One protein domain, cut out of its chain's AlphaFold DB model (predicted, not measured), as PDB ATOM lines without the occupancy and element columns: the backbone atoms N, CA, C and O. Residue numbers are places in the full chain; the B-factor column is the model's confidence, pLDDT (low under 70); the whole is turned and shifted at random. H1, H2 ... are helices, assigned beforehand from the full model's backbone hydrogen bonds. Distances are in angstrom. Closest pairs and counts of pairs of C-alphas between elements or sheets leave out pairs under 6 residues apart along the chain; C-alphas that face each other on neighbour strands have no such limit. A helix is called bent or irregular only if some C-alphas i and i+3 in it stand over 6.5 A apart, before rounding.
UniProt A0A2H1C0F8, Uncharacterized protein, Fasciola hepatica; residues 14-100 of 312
ATOM      1  N   ILE A  14     153.502 236.656 205.198       21.89
ATOM      2  CA  ILE A  14     153.520 235.200 205.140       21.89
ATOM      3  C   ILE A  14     152.955 234.889 203.759       21.89
ATOM      4  O   ILE A  14     151.742 234.925 203.549       21.89
ATOM      5  N   VAL A  15     153.839 234.653 202.793       21.50
ATOM      6  CA  VAL A  15     153.455 233.965 201.567       21.50
ATOM      7  C   VAL A  15     153.084 232.558 202.012       21.50
ATOM      8  O   VAL A  15     153.937 231.689 202.177       21.50
ATOM      9  N   ILE A  16     151.798 232.361 202.302       22.05
ATOM     10  CA  ILE A  16     151.213 231.033 202.393       22.05
ATOM     11  C   ILE A  16     151.290 230.503 200.966       22.05
ATOM     12  O   ILE A  16     150.422 230.781 200.139       22.05
ATOM     13  N   TYR A  17     152.372 229.787 200.656       23.78
ATOM     14  CA  TYR A  17     152.348 228.859 199.541       23.78
ATOM     15  C   TYR A  17     151.119 227.979 199.747       23.78
ATOM     16  O   TYR A  17     150.888 227.464 200.843       23.78
ATOM     17  N   ASN A  18     150.292 227.855 198.713       22.09
ATOM     18  CA  ASN A  18     149.239 226.859 198.701       22.09
ATOM     19  C   ASN A  18     149.962 225.505 198.772       22.09
ATOM     20  O   ASN A  18     150.490 225.016 197.778       22.09
ATOM     21  N   PHE A  19     150.063 224.941 199.978       27.98
ATOM     22  CA  PHE A  19     150.767 223.688 200.288       27.98
ATOM     23  C   PHE A  19     150.146 222.460 199.592       27.98
ATOM     24  O   PHE A  19     150.551 221.333 199.851       27.98
ATOM     25  N   SER A  20     149.161 222.660 198.717       27.14
ATOM     26  CA  SER A  20     148.503 221.621 197.931       27.14
ATOM     27  C   SER A  20     149.313 221.140 196.723       27.14
ATOM     28  O   SER A  20     149.006 220.064 196.225       27.14
ATOM     29  N   ASP A  21     150.345 221.879 196.293       31.56
ATOM     30  CA  ASP A  21     151.154 221.537 195.108       31.56
ATOM     31  C   ASP A  21     152.642 221.280 195.413       31.56
ATOM     32  O   ASP A  21     153.443 221.105 194.494       31.56
ATOM     33  N   ILE A  22     153.040 221.224 196.691       36.41
ATOM     34  CA  ILE A  22     154.363 220.692 197.043       36.41
ATOM     35  C   ILE A  22     154.270 219.173 196.875       36.41
ATOM     36  O   ILE A  22     153.431 218.562 197.544       36.41
ATOM     37  N   PRO A  23     155.091 218.539 196.014       37.69
ATOM     38  CA  PRO A  23     155.117 217.091 195.922       37.69
ATOM     39  C   PRO A  23     155.365 216.537 197.323       37.69
ATOM     40  O   PRO A  23     156.361 216.867 197.969       37.69
ATOM     41  N   THR A  24     154.422 215.737 197.819       40.72
ATOM     42  CA  THR A  24     154.592 214.938 199.034       40.72
ATOM     43  C   THR A  24     155.951 214.262 198.978       40.72
ATOM     44  O   THR A  24     156.166 213.531 198.017       40.72
ATOM     45  N   MET A  25     156.818 214.540 199.969       43.16
ATOM     46  CA  MET A  25     158.133 213.922 200.222       43.16
ATOM     47  C   MET A  25     158.391 212.723 199.305       43.16
ATOM     48  O   MET A  25     158.067 211.586 199.657       43.16
ATOM     49  N   GLY A  26     158.932 212.994 198.115       52.12
ATOM     50  CA  GLY A  26     159.450 211.935 197.269       52.12
ATOM     51  C   GLY A  26     160.498 211.193 198.081       52.12
ATOM     52  O   GLY A  26     161.269 211.808 198.826       52.12
ATOM     53  N   THR A  27     160.491 209.866 198.016       61.91
ATOM     54  CA  THR A  27     161.494 209.062 198.722       61.91
ATOM     55  C   THR A  27     162.901 209.590 198.392       61.91
ATOM     56  O   THR A  27     163.121 210.101 197.298       61.91
ATOM     57  N   SER A  28     163.891 209.477 199.292       68.12
ATOM     58  CA  SER A  28     165.279 209.933 199.016       68.12
ATOM     59  C   SER A  28     165.824 209.426 197.662       68.12
ATOM     60  O   SER A  28     166.658 210.082 197.044       68.12
ATOM     61  N   SER A  29     165.287 208.301 197.179       73.12
ATOM     62  CA  SER A  29     165.458 207.731 195.838       73.12
ATOM     63  C   SER A  29     164.967 208.635 194.692       73.12
ATOM     64  O   SER A  29     165.691 208.828 193.722       73.12
ATOM     65  N   GLU A  30     163.766 209.209 194.787       79.69
ATOM     66  CA  GLU A  30     163.180 210.097 193.766       79.69
ATOM     67  C   GLU A  30     163.904 211.443 193.669       79.69
ATOM     68  O   GLU A  30     164.051 212.009 192.585       79.69
ATOM     69  N   LEU A  31     164.396 211.955 194.799       85.31
ATOM     70  CA  LEU A  31     165.222 213.159 194.803       85.31
ATOM     71  C   LEU A  31     166.568 212.902 194.115       85.31
ATOM     72  O   LEU A  31     167.001 213.708 193.298       85.31
ATOM     73  N   LEU A  32     167.210 211.767 194.412       84.81
ATOM     74  CA  LEU A  32     168.476 211.387 193.781       84.81
ATOM     75  C   LEU A  32     168.318 211.170 192.275       84.81
ATOM     76  O   LEU A  32     169.142 211.673 191.517       84.81
ATOM     77  N   SER A  33     167.251 210.499 191.833       85.75
ATOM     78  CA  SER A  33     166.997 210.320 190.400       85.75
ATOM     79  C   SER A  33     166.714 211.647 189.691       85.75
ATOM     80  O   SER A  33     167.157 211.844 188.561       85.75
ATOM     81  N   SER A  34     166.039 212.584 190.364       88.12
ATOM     82  CA  SER A  34     165.811 213.936 189.839       88.12
ATOM     83  C   SER A  34     167.120 214.716 189.699       88.12
ATOM     84  O   SER A  34     167.353 215.335 188.662       88.12
ATOM     85  N   ILE A  35     167.998 214.656 190.706       89.75
ATOM     86  CA  ILE A  35     169.326 215.283 190.655       89.75
ATOM     87  C   ILE A  35     170.169 214.668 189.535       89.75
ATOM     88  O   ILE A  35     170.804 215.402 188.781       89.75
ATOM     89  N   GLU A  36     170.167 213.340 189.404       88.38
ATOM     90  CA  GLU A  36     170.932 212.632 188.377       88.38
ATOM     91  C   GLU A  36     170.464 213.017 186.970       88.38
ATOM     92  O   GLU A  36     171.286 213.451 186.166       88.38
ATOM     93  N   LYS A  37     169.145 212.987 186.719       91.81
ATOM     94  CA  LYS A  37     168.537 213.442 185.458       91.81
ATOM     95  C   LYS A  37     168.953 214.874 185.119       91.81
ATOM     96  O   LYS A  37     169.438 215.133 184.021       91.81
ATOM     97  N   LEU A  38     168.788 215.807 186.061       92.12
ATOM     98  CA  LEU A  38     169.128 217.216 185.838       92.12
ATOM     99  C   LEU A  38     170.630 217.427 185.625       92.12
ATOM    100  O   LEU A  38     171.023 218.362 184.933       92.12
ATOM    101  N   SER A  39     171.474 216.565 186.189       88.44
ATOM    102  CA  SER A  39     172.928 216.635 186.026       88.44
ATOM    103  C   SER A  39     173.410 216.089 184.677       88.44
ATOM    104  O   SER A  39     174.443 216.542 184.191       88.44
ATOM    105  N   THR A  40     172.712 215.115 184.078       87.19
ATOM    106  CA  THR A  40     173.107 214.515 182.788       87.19
ATOM    107  C   THR A  40     172.440 215.170 181.592       87.19
ATOM    108  O   THR A  40     173.113 215.454 180.602       87.19
ATOM    109  N   ASP A  41     171.137 215.416 181.689       86.81
ATOM    110  CA  ASP A  41     170.305 215.792 180.542       86.81
ATOM    111  C   ASP A  41     169.973 217.292 180.545       86.81
ATOM    112  O   ASP A  41     169.465 217.823 179.556       86.81
ATOM    113  N   GLY A  42     170.271 217.977 181.653       86.31
ATOM    114  CA  GLY A  42     169.765 219.315 181.933       86.31
ATOM    115  C   GLY A  42     168.271 219.301 182.262       86.31
ATOM    116  O   GLY A  42     167.637 218.249 182.383       86.31
ATOM    117  N   GLY A  43     167.696 220.486 182.430       87.69
ATOM    118  CA  GLY A  43     166.268 220.633 182.690       87.69
ATOM    119  C   GLY A  43     165.746 222.029 182.399       87.69
ATOM    120  O   GLY A  43     166.498 222.967 182.130       87.69
ATOM    121  N   GLU A  44     164.428 222.171 182.462       90.25
ATOM    122  CA  GLU A  44     163.780 223.475 182.415       90.25
ATOM    123  C   GLU A  44     163.940 224.214 183.752       90.25
ATOM    124  O   GLU A  44     164.060 223.605 184.815       90.25
ATOM    125  N   LEU A  45     163.862 225.551 183.723       89.94
ATOM    126  CA  LEU A  45     163.964 226.406 184.915       89.94
ATOM    127  C   LEU A  45     163.088 225.910 186.080       89.94
ATOM    128  O   LEU A  45     163.555 225.827 187.214       89.94
ATOM    129  N   LYS A  46     161.841 225.520 185.788       91.75
ATOM    130  CA  LYS A  46     160.878 225.027 186.785       91.75
ATOM    131  C   LYS A  46     161.334 223.746 187.483       91.75
ATOM    132  O   LYS A  46     161.000 223.542 188.648       91.75
ATOM    133  N   GLU A  47     162.074 222.880 186.794       91.62
ATOM    134  CA  GLU A  47     162.593 221.644 187.385       91.62
ATOM    135  C   GLU A  47     163.685 221.958 188.414       91.62
ATOM    136  O   GLU A  47     163.673 221.401 189.512       91.62
ATOM    137  N   TYR A  48     164.564 222.922 188.117       91.56
ATOM    138  CA  TYR A  48     165.553 223.406 189.082       91.56
ATOM    139  C   TYR A  48     164.905 224.151 190.260       91.56
ATOM    140  O   TYR A  48     165.332 223.977 191.398       91.56
ATOM    141  N   GLU A  49     163.849 224.937 190.032       89.81
ATOM    142  CA  GLU A  49     163.105 225.593 191.119       89.81
ATOM    143  C   GLU A  49     162.420 224.587 192.047       89.81
ATOM    144  O   GLU A  49     162.449 224.749 193.269       89.81
ATOM    145  N   CYS A  50     161.849 223.523 191.478       89.62
ATOM    146  CA  CYS A  50     161.296 222.413 192.244       89.62
ATOM    147  C   CYS A  50     162.388 221.727 193.076       89.62
ATOM    148  O   CYS A  50     162.201 221.496 194.270       89.62
ATOM    149  N   LEU A  51     163.563 221.478 192.482       89.62
ATOM    150  CA  LEU A  51     164.700 220.898 193.196       89.62
ATOM    151  C   LEU A  51     165.146 221.777 194.374       89.62
ATOM    152  O   LEU A  51     165.373 221.256 195.465       89.62
ATOM    153  N   VAL A  52     165.228 223.098 194.185       87.25
ATOM    154  CA  VAL A  52     165.522 224.050 195.267       87.25
ATOM    155  C   VAL A  52     164.499 223.919 196.391       87.25
ATOM    156  O   VAL A  52     164.886 223.745 197.543       87.25
ATOM    157  N   ALA A  53     163.202 223.942 196.074       85.19
ATOM    158  CA  ALA A  53     162.148 223.820 197.078       85.19
ATOM    159  C   ALA A  53     162.227 222.492 197.850       85.19
ATOM    160  O   ALA A  53     162.016 222.470 199.062       85.19
ATOM    161  N   LEU A  54     162.558 221.387 197.178       85.88
ATOM    162  CA  LEU A  54     162.733 220.087 197.827       85.88
ATOM    163  C   LEU A  54     163.946 220.085 198.763       85.88
ATOM    164  O   LEU A  54     163.815 219.700 199.922       85.88
ATOM    165  N   LEU A  55     165.105 220.555 198.293       84.88
ATOM    166  CA  LEU A  55     166.340 220.580 199.081       84.88
ATOM    167  C   LEU A  55     166.247 221.522 200.285       84.88
ATOM    168  O   LEU A  55     166.714 221.166 201.362       84.88
ATOM    169  N   SER A  56     165.612 222.686 200.134       82.06
ATOM    170  CA  SER A  56     165.410 223.647 201.228       82.06
ATOM    171  C   SER A  56     164.470 223.140 202.327       82.06
ATOM    172  O   SER A  56     164.498 223.669 203.433       82.06
ATOM    173  N   ASN A  57     163.644 222.127 202.047       83.25
ATOM    174  CA  ASN A  57     162.754 221.510 203.035       83.25
ATOM    175  C   ASN A  57     163.389 220.313 203.768       83.25
ATOM    176  O   ASN A  57     162.787 219.786 204.707       83.25
ATOM    177  N   LEU A  58     164.580 219.865 203.358       81.94
ATOM    178  CA  LEU A  58     165.291 218.781 204.030       81.94
ATOM    179  C   LEU A  58     165.967 219.262 205.313       81.94
ATOM    180  O   LEU A  58     166.442 220.390 205.416       81.94
ATOM    181  N   ARG A  59     166.087 218.361 206.290       81.31
ATOM    182  CA  ARG A  59     166.886 218.611 207.494       81.31
ATOM    183  C   ARG A  59     168.375 218.525 207.163       81.31
ATOM    184  O   ARG A  59     168.793 217.741 206.311       81.31
ATOM    185  N   SER A  60     169.212 219.217 207.935       77.25
ATOM    186  CA  SER A  60     170.676 219.202 207.757       77.25
ATOM    187  C   SER A  60     171.270 217.797 207.732       77.25
ATOM    188  O   SER A  60     172.200 217.543 206.977       77.25
ATOM    189  N   ALA A  61     170.760 216.884 208.564       78.81
ATOM    190  CA  ALA A  61     171.224 215.499 208.595       78.81
ATOM    191  C   ALA A  61     170.962 214.777 207.262       78.81
ATOM    192  O   ALA A  61     171.836 214.082 206.758       78.81
ATOM    193  N   GLU A  62     169.793 215.008 206.659       83.06
ATOM    194  CA  GLU A  62     169.398 214.407 205.381       83.06
ATOM    195  C   GLU A  62     170.234 214.981 204.232       83.06
ATOM    196  O   GLU A  62     170.746 214.228 203.408       83.06
ATOM    197  N   LEU A  63     170.463 216.301 204.222       81.69
ATOM    198  CA  LEU A  63     171.341 216.955 203.245       81.69
ATOM    199  C   LEU A  63     172.791 216.455 203.341       81.69
ATOM    200  O   LEU A  63     173.409 216.179 202.313       81.69
ATOM    201  N   LYS A  64     173.323 216.271 204.558       81.31
ATOM    202  CA  LYS A  64     174.676 215.725 204.779       81.31
ATOM    203  C   LYS A  64     174.827 214.296 204.262       81.31
ATOM    204  O   LYS A  64     175.894 213.944 203.771       81.31
ATOM    205  N   GLU A  65     173.780 213.480 204.349       83.62
ATOM    206  CA  GLU A  65     173.774 212.128 203.777       83.62
ATOM    207  C   GLU A  65     173.570 212.114 202.255       83.62
ATOM    208  O   GLU A  65     173.946 211.143 201.593       83.62
ATOM    209  N   LEU A  66     172.940 213.150 201.695       84.38
ATOM    210  CA  LEU A  66     172.626 213.246 200.271       84.38
ATOM    211  C   LEU A  66     173.824 213.730 199.447       84.38
ATOM    212  O   LEU A  66     174.133 213.122 198.427       84.38
ATOM    213  N   ILE A  67     174.501 214.794 199.889       81.31
ATOM    214  CA  ILE A  67     175.578 215.470 199.139       81.31
ATOM    215  C   ILE A  67     176.679 214.525 198.638       81.31
ATOM    216  O   ILE A  67     177.043 214.631 197.471       81.31
ATOM    217  N   PRO A  68     177.188 213.561 199.431       81.44
ATOM    218  CA  PRO A  68     178.241 212.660 198.960       81.44
ATOM    219  C   PRO A  68     177.811 211.729 197.815       81.44
ATOM    220  O   PRO A  68     178.657 211.064 197.224       81.44
ATOM    221  N   LYS A  69     176.505 211.619 197.534       84.38
ATOM    222  CA  LYS A  69     175.943 210.671 196.560       84.38
ATOM    223  C   LYS A  69     175.881 211.226 195.138       84.38
ATOM    224  O   LYS A  69     175.561 210.468 194.228       84.38
ATOM    225  N   PHE A  70     176.165 212.511 194.932       80.31
ATOM    226  CA  PHE A  70     176.131 213.125 193.609       80.31
ATOM    227  C   PHE A  70     177.209 214.195 193.448       80.31
ATOM    228  O   PHE A  70     177.741 214.742 194.410       80.31
ATOM    229  N   ASP A  71     177.534 214.487 192.194       77.81
ATOM    230  CA  ASP A  71     178.512 215.505 191.839       77.81
ATOM    231  C   ASP A  71     177.805 216.855 191.675       77.81
ATOM    232  O   ASP A  71     177.176 217.126 190.649       77.81
ATOM    233  N   ILE A  72     177.904 217.699 192.705       80.88
ATOM    234  CA  ILE A  72     177.327 219.051 192.723       80.88
ATOM    235  C   ILE A  72     177.790 219.866 191.505       80.88
ATOM    236  O   ILE A  72     177.017 220.648 190.952       80.88
ATOM    237  N   MET A  73     179.032 219.677 191.052       79.12
ATOM    238  CA  MET A  73     179.570 220.454 189.938       79.12
ATOM    239  C   MET A  73     178.903 220.071 188.621       79.12
ATOM    240  O   MET A  73     178.600 220.959 187.828       79.12
ATOM    241  N   LYS A  74     178.599 218.786 188.394       81.44
ATOM    242  CA  LYS A  74     177.853 218.360 187.195       81.44
ATOM    243  C   LYS A  74     176.472 218.996 187.117       81.44
ATOM    244  O   LYS A  74     176.064 219.408 186.036       81.44
ATOM    245  N   LEU A  75     175.798 219.129 188.258       86.19
ATOM    246  CA  LEU A  75     174.490 219.773 188.330       86.19
ATOM    247  C   LEU A  75     174.551 221.246 187.906       86.19
ATOM    248  O   LEU A  75     173.693 221.698 187.162       86.19
ATOM    249  N   PHE A  76     175.577 221.991 188.328       85.62
ATOM    250  CA  PHE A  76     175.740 223.383 187.895       85.62
ATOM    251  C   PHE A  76     176.206 223.511 186.441       85.62
ATOM    252  O   PHE A  76     175.812 224.456 185.763       85.62
ATOM    253  N   MET A  77     177.009 222.567 185.943       83.56
ATOM    254  CA  MET A  77     177.481 222.564 184.551       83.56
ATOM    255  C   MET A  77     176.363 222.300 183.535       83.56
ATOM    256  O   MET A  77     176.523 222.654 182.368       83.56
ATOM    257  N   SER A  78     175.243 221.698 183.949       86.25
ATOM    258  CA  SER A  78     174.073 221.506 183.083       86.25
ATOM    259  C   SER A  78     173.159 222.738 183.000       86.25
ATOM    260  O   SER A  78     172.261 222.775 182.159       86.25
ATOM    261  N   MET A  79     173.384 223.757 183.837       89.69
ATOM    262  CA  MET A  79     172.587 224.985 183.873       89.69
ATOM    263  C   MET A  79     173.143 226.047 182.912       89.69
ATOM    264  O   MET A  79     174.344 226.312 182.885       89.69
ATOM    265  N   ASP A  80     172.264 226.743 182.182       86.56
ATOM    266  CA  ASP A  80     172.645 227.929 181.399       86.56
ATOM    267  C   ASP A  80     172.793 229.164 182.303       86.56
ATOM    268  O   ASP A  80     171.920 230.032 182.389       86.56
ATOM    269  N   LEU A  81     173.938 229.252 182.981       85.75
ATOM    270  CA  LEU A  81     174.278 230.347 183.894       85.75
ATOM    271  C   LEU A  81     174.449 231.708 183.191       85.75
ATOM    272  O   LEU A  81     174.741 232.711 183.852       85.75
ATOM    273  N   HIS A  82     174.288 231.785 181.862       84.81
ATOM    274  CA  HIS A  82     174.274 233.072 181.178       84.81
ATOM    275  C   HIS A  82     172.981 233.852 181.410       84.81
ATOM    276  O   HIS A  82     173.032 235.089 181.400       84.81
ATOM    277  N   GLN A  83     171.875 233.145 181.657       87.69
ATOM    278  CA  GLN A  83     170.563 233.724 181.918       87.69
ATOM    279  C   GLN A  83     170.412 234.099 183.396       87.69
ATOM    280  O   GLN A  83     170.739 233.326 184.295       87.69
ATOM    281  N   GLU A  84     169.906 235.303 183.655       87.62
ATOM    282  CA  GLU A  84     169.849 235.880 185.003       87.62
ATOM    283  C   GLU A  84     168.907 235.112 185.946       87.62
ATOM    284  O   GLU A  84     169.261 234.834 187.088       87.62
ATOM    285  N   ASN A  85     167.755 234.672 185.439       90.62
ATOM    286  CA  ASN A  85     166.812 233.808 186.153       90.62
ATOM    287  C   ASN A  85     167.418 232.437 186.503       90.62
ATOM    288  O   ASN A  85     167.247 231.957 187.620       90.62
ATOM    289  N   VAL A  86     168.149 231.806 185.578       89.12
ATOM    290  CA  VAL A  86     168.820 230.520 185.832       89.12
ATOM    291  C   VAL A  86     169.940 230.693 186.858       89.12
ATOM    292  O   VAL A  86     170.065 229.869 187.762       89.12
ATOM    293  N   MET A  87     170.705 231.787 186.777       89.19
ATOM    294  CA  MET A  87     171.707 232.145 187.782       89.19
ATOM    295  C   MET A  87     171.074 232.307 189.169       89.19
ATOM    296  O   MET A  87     171.599 231.781 190.144       89.19
ATOM    297  N   GLU A  88     169.929 232.980 189.285       89.81
ATOM    298  CA  GLU A  88     169.234 233.127 190.567       89.81
ATOM    299  C   GLU A  88     168.835 231.768 191.169       89.81
ATOM    300  O   GLU A  88     169.054 231.529 192.360       89.81
ATOM    301  N   VAL A  89     168.299 230.846 190.359       90.50
ATOM    302  CA  VAL A  89     168.005 229.477 190.820       90.50
ATOM    303  C   VAL A  89     169.287 228.743 191.210       90.50
ATOM    304  O   VAL A  89     169.313 228.096 192.254       90.50
ATOM    305  N   ALA A  90     170.361 228.877 190.427       89.44
ATOM    306  CA  ALA A  90     171.650 228.262 190.729       89.44
ATOM    307  C   ALA A  90     172.211 228.753 192.072       89.44
ATOM    308  O   ALA A  90     172.687 227.951 192.870       89.44
ATOM    309  N   LEU A  91     172.097 230.048 192.378       89.94
ATOM    310  CA  LEU A  91     172.534 230.598 193.662       89.94
ATOM    311  C   LEU A  91     171.669 230.104 194.829       89.94
ATOM    312  O   LEU A  91     172.208 229.798 195.891       89.94
ATOM    313  N   ARG A  92     170.349 229.959 194.645       88.88
ATOM    314  CA  ARG A  92     169.468 229.345 195.659       88.88
ATOM    315  C   ARG A  92     169.799 227.869 195.888       88.88
ATOM    316  O   ARG A  92     169.843 227.412 197.028       88.88
ATOM    317  N   LEU A  93     170.090 227.141 194.815       88.12
ATOM    318  CA  LEU A  93     170.520 225.749 194.862       88.12
ATOM    319  C   LEU A  93     171.868 225.613 195.581       88.12
ATOM    320  O   LEU A  93     172.007 224.793 196.485       88.12
ATOM    321  N   ALA A  94     172.833 226.472 195.246       86.12
ATOM    322  CA  ALA A  94     174.122 226.555 195.921       86.12
ATOM    323  C   ALA A  94     173.950 226.888 197.406       86.12
ATOM    324  O   ALA A  94     174.601 226.267 198.241       86.12
ATOM    325  N   ALA A  95     173.047 227.809 197.758       83.62
ATOM    326  CA  ALA A  95     172.738 228.118 199.150       83.62
ATOM    327  C   ALA A  95     172.303 226.854 199.905       83.62
ATOM    328  O   ALA A  95     172.909 226.518 200.920       83.62
ATOM    329  N   ALA A  96     171.320 226.115 199.380       83.44
ATOM    330  CA  ALA A  96     170.815 224.897 200.010       83.44
ATOM    331  C   ALA A  96     171.893 223.806 200.126       83.44
ATOM    332  O   ALA A  96     172.079 223.231 201.198       83.44
ATOM    333  N   LEU A  97     172.645 223.550 199.052       81.94
ATOM    334  CA  LEU A  97     173.656 222.490 199.009       81.94
ATOM    335  C   LEU A  97     174.870 222.802 199.886       81.94
ATOM    336  O   LEU A  97     175.280 221.980 200.701       81.94
ATOM    337  N   PHE A  98     175.424 224.008 199.783       77.81
ATOM    338  CA  PHE A  98     176.580 224.406 200.586       77.81
ATOM    339  C   PHE A  98     176.208 224.795 202.017       77.81
ATOM    340  O   PHE A  98     177.103 225.100 202.805       77.81
ATOM    341  N   SER A  99     174.920 224.775 202.379       77.62
ATOM    342  CA  SER A  99     174.458 225.068 203.737       77.62
ATOM    343  C   SER A  99     175.110 224.159 204.772       77.62
ATOM    344  O   SER A  99     175.558 224.652 205.796       77.62
ATOM    345  N   VAL A 100     175.219 222.864 204.464       75.12
ATOM    346  CA  VAL A 100     175.718 221.822 205.368       75.12
ATOM    347  C   VAL A 100     177.194 221.476 205.167       75.12
ATOM    348  O   VAL A 100     177.731 220.661 205.922       75.12
TER     349      VAL A 100
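AT A GLANCE: This is residues 14 to 100 of the 312 residues of an uncharacterized protein of Fasciola hepatica (UniProt A0A2H1C0F8). Four helices, H1, H2, H5 and the short H4, stand at the corners of a small four-sided bundle with shallow tilts from each corner to the next, and H3 caps one end of it, near the start of H1 and the last turns of H2 and H5. A tail at the first printed residues, 14 to 21, sticks out from this body. The printed part has 87 residues with five named helices, H1, H2, H3, H4 and H5 in that order along the chain, and no named strand; the class is all helix. The whole is compact, with a radius of gyration of the C-alphas of 12.7 A, and its C-alphas span 31 by 29 by 22 A.

HOW THE PARTS SIT: Begin with the longest helix, H5, residues 84 to 98, and look from there to H2, residues 45 to 56. The two touch at a shallow tilt of 23 degrees and run the same way, and their closest C-alphas, those of Val 52 and Leu 93, are 5.3 A apart. Next find H1, residues 28 to 41, which touches H2; the closest C-alphas are those of Ile 35 and Leu 51, 7.7 A apart. H1 and H2 form a helical hairpin, running opposite ways at a shallow tilt of 34.5 degrees, only just short of steep. H4, residues 72 to 77, touches H1, which meets it with residues 35 to 40 alone, and the C-alphas of Ser 39 and Leu 75 are the closest at 4.2 A. H1 and H4 run the same way at a shallow tilt of 33 degrees, only just short of steep. From H4 turn back to H5: the two are close but not clearly touching, opposite ways at a shallow tilt of 10 degrees, with the C-alphas of Phe 76 and Ala 90 closest at 7.0 A. H1 and H5 are apart, and so are H2 and H4. H3, residues 60 to 69, touches no helix. It is close to H5 but not clearly touching, about perpendicular at 74 degrees, with the C-alphas of Ile 67 and Leu 97 closest at 7.3 A. It is also close to H1 but not clearly touching, at a steep tilt of 45 degrees, with Leu 32 and Leu 66 the closest C-alphas at 7.9 A. H3 and H4 meet only through their link. In H1, H2, H4 and H5 every O i to N i+4 pair is within hydrogen-bond range, while in H3 it is 4 of 6.

IN THESE COORDINATES: Find C-alpha 84 at (169.849, 235.880, 185.003); from there H5 runs 20.5 A to C-alpha 98 at (176.580, 224.406, 200.586). H1 begins at C-alpha 28, at (165.279, 209.933, 199.016), and is 20.0 A long to C-alpha 41. H2 spans 16.6 A from Leu 45 to Ser 56, and H3 15.0 A from Ser 60 to Lys 69. H3 is irregular, but only just: C-alphas 65 and 68 are 6.6 A apart, and its line is a rough one. H4, from Ile 72 to Met 77, is 8.9 A long.

THE WHOLE: The two C-alphas farthest apart are those of Ile 14 and Thr 40, at 36.2 A. Without residues 14 to 21, which stand free, the body has 79 residues and spans 32 by 24 by 22 A. The printed part has no cut. The links from H1 to H2, H2 to H3 and H3 to H4 are tight, the link from H4 to H5 is short, and no link is long. The mean pLDDT of the printed part is 76.8, and residues 14 to 28 are under 70.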